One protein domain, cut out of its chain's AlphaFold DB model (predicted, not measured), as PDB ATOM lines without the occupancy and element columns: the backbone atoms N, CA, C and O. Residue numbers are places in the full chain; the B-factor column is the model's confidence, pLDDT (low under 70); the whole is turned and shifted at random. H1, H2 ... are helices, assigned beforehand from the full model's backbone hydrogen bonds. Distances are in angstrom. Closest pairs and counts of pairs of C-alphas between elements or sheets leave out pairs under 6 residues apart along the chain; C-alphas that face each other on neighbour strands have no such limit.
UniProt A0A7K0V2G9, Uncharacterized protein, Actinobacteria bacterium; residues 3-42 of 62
ATOM      1  N   ARG A   3     -14.231 -37.431  33.255       81.06
ATOM      2  CA  ARG A   3     -13.715 -38.742  32.841       81.06
ATOM      3  C   ARG A   3     -14.685 -39.904  33.087       81.06
ATOM      4  O   ARG A   3     -14.845 -40.722  32.201       81.06
ATOM      5  N   ILE A   4     -15.341 -39.956  34.251       83.81
ATOM      6  CA  ILE A   4     -16.276 -41.047  34.593       83.81
ATOM      7  C   ILE A   4     -17.569 -40.917  33.784       83.81
ATOM      8  O   ILE A   4     -17.948 -41.845  33.087       83.81
ATOM      9  N   GLY A   5     -18.205 -39.740  33.812       84.44
ATOM     10  CA  GLY A   5     -19.448 -39.515  33.066       84.44
ATOM     11  C   GLY A   5     -19.278 -39.685  31.553       84.44
ATOM     12  O   GLY A   5     -20.110 -40.312  30.912       84.44
ATOM     13  N   ARG A   6     -18.177 -39.185  30.978       85.62
ATOM     14  CA  ARG A   6     -17.864 -39.386  29.558       85.62
ATOM     15  C   ARG A   6     -17.507 -40.840  29.242       85.62
ATOM     16  O   ARG A   6     -17.971 -41.345  28.228       85.62
ATOM     17  N   GLY A   7     -16.700 -41.482  30.088       83.19
ATOM     18  CA  GLY A   7     -16.271 -42.869  29.895       83.19
ATOM     19  C   GLY A   7     -17.455 -43.830  29.836       83.19
ATOM     20  O   GLY A   7     -17.543 -44.636  28.917       83.19
ATOM     21  N   GLU A   8     -18.436 -43.659  30.725       85.38
ATOM     22  CA  GLU A   8     -19.676 -44.446  30.699       85.38
ATOM     23  C   GLU A   8     -20.526 -44.166  29.454       85.38
ATOM     24  O   GLU A   8     -21.017 -45.091  28.816       85.38
ATOM     25  N   LEU A   9     -20.695 -42.893  29.081       88.94
ATOM     26  CA  LEU A   9     -21.640 -42.512  28.026       88.94
ATOM     27  C   LEU A   9     -21.105 -42.681  26.600       88.94
ATOM     28  O   LEU A   9     -21.895 -42.890  25.683       88.94
ATOM     29  N   ILE A  10     -19.797 -42.532  26.388       87.31
ATOM     30  CA  ILE A  10     -19.185 -42.552  25.049       87.31
ATOM     31  C   ILE A  10     -18.434 -43.857  24.809       87.31
ATOM     32  O   ILE A  10     -18.512 -44.436  23.729       87.31
ATOM     33  N   GLU A  11     -17.670 -44.292  25.807       83.44
ATOM     34  CA  GLU A  11     -16.670 -45.351  25.659       83.44
ATOM     35  C   GLU A  11     -17.175 -46.684  26.255       83.44
ATOM     36  O   GLU A  11     -16.604 -47.736  25.971       83.44
ATOM     37  N   ASN A  12     -18.270 -46.649  27.035       84.88
ATOM     38  CA  ASN A  12     -18.850 -47.762  27.799       84.88
ATOM     39  C   ASN A  12     -17.800 -48.529  28.630       84.88
ATOM     40  O   ASN A  12     -17.872 -49.746  28.814       84.88
ATOM     41  N   THR A  13     -16.769 -47.809  29.075       85.88
ATOM     42  CA  THR A  13     -15.674 -48.329  29.889       85.88
ATOM     43  C   THR A  13     -15.038 -47.197  30.688       85.88
ATOM     44  O   THR A  13     -14.916 -46.065  30.213       85.88
ATOM     45  N   ILE A  14     -14.600 -47.500  31.911       90.81
ATOM     46  CA  ILE A  14     -13.815 -46.585  32.741       90.81
ATOM     47  C   ILE A  14     -12.453 -47.237  32.992       90.81
ATOM     48  O   ILE A  14     -12.319 -48.011  33.942       90.81
ATOM     49  N   PRO A  15     -11.423 -46.922  32.189       88.31
ATOM     50  CA  PRO A  15     -10.084 -47.435  32.443       88.31
ATOM     51  C   PRO A  15      -9.563 -46.933  33.794       88.31
ATOM     52  O   PRO A  15      -9.816 -45.786  34.205       88.31
ATOM     53  N   THR A  16      -8.819 -47.787  34.488       92.44
ATOM     54  CA  THR A  16      -8.097 -47.410  35.705       92.44
ATOM     55  C   THR A  16      -6.939 -46.469  35.369       92.44
ATOM     56  O   THR A  16      -6.620 -46.219  34.206       92.44
ATOM     57  N   LEU A  17      -6.304 -45.895  36.392       92.25
ATOM     58  CA  LEU A  17      -5.121 -45.063  36.171       92.25
ATOM     59  C   LEU A  17      -3.942 -45.882  35.616       92.25
ATOM     60  O   LEU A  17      -3.187 -45.388  34.777       92.25
ATOM     61  N   ASP A  18      -3.829 -47.136  36.051       96.75
ATOM     62  CA  ASP A  18      -2.788 -48.054  35.594       96.75
ATOM     63  C   ASP A  18      -2.996 -48.417  34.121       96.75
ATOM     64  O   ASP A  18      -2.048 -48.343  33.340       96.75
ATOM     65  N   ASP A  19      -4.245 -48.675  33.708       94.88
ATOM     66  CA  ASP A  19      -4.588 -48.937  32.303       94.88
ATOM     67  C   ASP A  19      -4.192 -47.766  31.402       94.88
ATOM     68  O   ASP A  19      -3.547 -47.948  30.372       94.88
ATOM     69  N   LEU A  20      -4.527 -46.537  31.812       93.00
ATOM     70  CA  LEU A  20      -4.182 -45.335  31.052       93.00
ATOM     71  C   LEU A  20      -2.668 -45.180  30.885       93.00
ATOM     72  O   LEU A  20      -2.198 -44.814  29.807       93.00
ATOM     73  N   THR A  21      -1.905 -45.474  31.936       96.81
ATOM     74  CA  THR A  21      -0.441 -45.400  31.897       96.81
ATOM     75  C   THR A  21       0.135 -46.489  30.991       96.81
ATOM     76  O   THR A  21       1.026 -46.212  30.185       96.81
ATOM     77  N   ALA A  22      -0.414 -47.703  31.060       97.81
ATOM     78  CA  ALA A  22      -0.021 -48.819  30.209       97.81
ATOM     79  C   ALA A  22      -0.302 -48.542  28.723       97.81
ATOM     80  O   ALA A  22       0.553 -48.824  27.885       97.81
ATOM     81  N   TYR A  23      -1.445 -47.934  28.387       95.62
ATOM     82  CA  TYR A  23      -1.773 -47.572  27.004       95.62
ATOM     83  C   TYR A  23      -0.761 -46.602  26.401       95.62
ATOM     84  O   TYR A  23      -0.335 -46.796  25.267       95.62
ATOM     85  N   VAL A  24      -0.352 -45.578  27.157       96.75
ATOM     86  CA  VAL A  24       0.651 -44.608  26.693       96.75
ATOM     87  C   VAL A  24       2.023 -45.268  26.569       96.75
ATOM     88  O   VAL A  24       2.713 -45.058  25.574       96.75
ATOM     89  N   ALA A  25       2.406 -46.098  27.541       97.88
ATOM     90  CA  ALA A  25       3.686 -46.803  27.531       97.88
ATOM     91  C   ALA A  25       3.810 -47.828  26.388       97.88
ATOM     92  O   ALA A  25       4.918 -48.115  25.941       97.88
ATOM     93  N   ALA A  26       2.690 -48.369  25.908       98.31
ATOM     94  CA  ALA A  26       2.660 -49.336  24.815       98.31
ATOM     95  C   ALA A  26       2.856 -48.710  23.420       98.31
ATOM     96  O   ALA A  26       3.045 -49.449  22.454       98.31
ATOM     97  N   VAL A  27       2.801 -47.379  23.284       98.31
ATOM     98  CA  VAL A  27       2.905 -46.708  21.978       98.31
ATOM     99  C   VAL A  27       4.312 -46.854  21.400       98.31
ATOM    100  O   VAL A  27       5.300 -46.448  22.012       98.31
ATOM    101  N   THR A  28       4.400 -47.369  20.172       98.50
ATOM    102  CA  THR A  28       5.671 -47.532  19.454       98.50
ATOM    103  C   THR A  28       5.895 -46.439  18.397       98.50
ATOM    104  O   THR A  28       4.943 -45.802  17.937       98.50
ATOM    105  N   PRO A  29       7.140 -46.236  17.920       98.50
ATOM    106  CA  PRO A  29       7.399 -45.354  16.781       98.50
ATOM    107  C   PRO A  29       6.627 -45.738  15.510       98.50
ATOM    108  O   PRO A  29       6.252 -44.860  14.731       98.50
ATOM    109  N   ASP A  30       6.364 -47.028  15.292       98.50
ATOM    110  CA  ASP A  30       5.618 -47.497  14.122       98.50
ATOM    111  C   ASP A  30       4.131 -47.138  14.220       98.50
ATOM    112  O   ASP A  30       3.530 -46.732  13.221       98.50
ATOM    113  N   ASP A  31       3.552 -47.185  15.425       98.12
ATOM    114  CA  ASP A  31       2.197 -46.683  15.676       98.12
ATOM    115  C   ASP A  31       2.080 -45.198  15.355       98.12
ATOM    116  O   ASP A  31       1.132 -44.784  14.682       98.12
ATOM    117  N   VAL A  32       3.071 -44.406  15.774       97.88
ATOM    118  CA  VAL A  32       3.114 -42.969  15.489       97.88
ATOM    119  C   VAL A  32       3.173 -42.722  13.984       97.88
ATOM    120  O   VAL A  32       2.356 -41.961  13.469       97.88
ATOM    121  N   ARG A  33       4.072 -43.391  13.249       97.81
ATOM    122  CA  ARG A  33       4.162 -43.234  11.784       97.81
ATOM    123  C   ARG A  33       2.862 -43.633  11.086       97.81
ATOM    124  O   ARG A  33       2.421 -42.941  10.172       97.81
ATOM    125  N   ARG A  34       2.230 -44.725  11.526       97.50
ATOM    126  CA  ARG A  34       0.950 -45.201  10.982       97.50
ATOM    127  C   ARG A  34      -0.166 -44.175  11.179       97.50
ATOM    128  O   ARG A  34      -0.926 -43.930  10.242       97.50
ATOM    129  N   VAL A  35      -0.281 -43.599  12.375       96.94
ATOM    130  CA  VAL A  35      -1.296 -42.580  12.678       96.94
ATOM    131  C   VAL A  35      -1.003 -41.284  11.929       96.94
ATOM    132  O   VAL A  35      -1.909 -40.757  11.292       96.94
ATOM    133  N   ALA A  36       0.249 -40.818  11.935       96.38
ATOM    134  CA  ALA A  36       0.660 -39.612  11.222       96.38
ATOM    135  C   ALA A  36       0.316 -39.710   9.734       96.38
ATOM    136  O   ALA A  36      -0.356 -38.832   9.203       96.38
ATOM    137  N   ARG A  37       0.673 -40.826   9.086       96.06
ATOM    138  CA  ARG A  37       0.324 -41.059   7.684       96.06
ATOM    139  C   ARG A  37      -1.188 -40.946   7.457       96.06
ATOM    140  O   ARG A  37      -1.606 -40.170   6.615       96.06
ATOM    141  N   ARG A  38      -2.010 -41.629   8.262       95.50
ATOM    142  CA  ARG A  38      -3.478 -41.553   8.148       95.50
ATOM    143  C   ARG A  38      -4.028 -40.134   8.355       95.50
ATOM    144  O   ARG A  38      -5.025 -39.778   7.739       95.50
ATOM    145  N   MET A  39      -3.436 -39.356   9.260       93.75
ATOM    146  CA  MET A  39      -3.886 -37.990   9.547       93.75
ATOM    147  C   MET A  39      -3.562 -37.020   8.409       93.75
ATOM    148  O   MET A  39      -4.385 -36.162   8.112       93.75
ATOM    149  N   PHE A  40      -2.401 -37.177   7.768       93.19
ATOM    150  CA  PHE A  40      -1.915 -36.284   6.710       93.19
ATOM    151  C   PHE A  40      -2.188 -36.793   5.282       93.19
ATOM    152  O   PHE A  40      -1.789 -36.159   4.315       93.19
ATOM    153  N   GLU A  41      -2.876 -37.927   5.125       92.12
ATOM    154  CA  GLU A  41      -3.328 -38.435   3.818       92.12
ATOM    155  C   GLU A  41      -4.498 -37.616   3.226       92.12
ATOM    156  O   GLU A  41      -4.791 -37.738   2.037       92.12
ATOM    157  N   GLY A  42      -5.198 -36.817   4.040       85.56
ATOM    158  CA  GLY A  42      -6.375 -36.041   3.636       85.56
ATOM    159  C   GLY A  42      -6.079 -34.587   3.237       85.56
ATOM    160  O   GLY A  42      -4.966 -34.105   3.431       85.56
TER     161      GLY A  42
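This is residues 3 to 42 of the 62 residues of an uncharacterized protein of Actinobacteria bacterium (UniProt A0A7K0V2G9). H3, the longest helix, makes one arm of an open, flat U, with H2 and residues 26 to 28 as its base; the other arm is the link of residues 12 to 16 with H1 at its far end, and the middle of the U is empty. No helix touches another. The printed part has 40 residues, with three named helices in the order H1, H2, H3 and no named strand, and its class is all helix. It is only just extended, close to loose, with a radius of gyration of the C-alphas of 13.7 A, and its C-alphas span 33 by 24 by 11 A.

H3, residues 29 to 40, and H2, residues 17 to 25, are apart, with no C-alpha of the one within 8 A of the other, though a tight link of 3 residues joins them. H2 is also apart from H1, residues 3 to 11, across a tight link of 5 residues. H1 and H3 are apart by the same test. Residues 24 to 42 stand free, with no C-alpha 8 or more apart along the chain within 10 A, and so do residues 16 to 22. In H1, H2 and H3 every O i to N i+4 pair is within hydrogen-bond range.

H3 runs 16.4 A from C-alpha 29 to C-alpha 40 at (-1.915, -36.284, 6.710). H2 measures 12.5 A from Leu 17, its C-alpha at (-5.121, -45.063, 36.171), to Ala 25. H1 measures 10.2 A from Arg 3, its C-alpha at (-13.715, -38.742, 32.841), to Glu 11.

The two C-alphas farthest apart, those of Asp 18 and Gly 42, are 34.3 A apart. The printed part has no cut, and neither link is long. The mean pLDDT of the printed part is 92.5, and no printed residue is under 70.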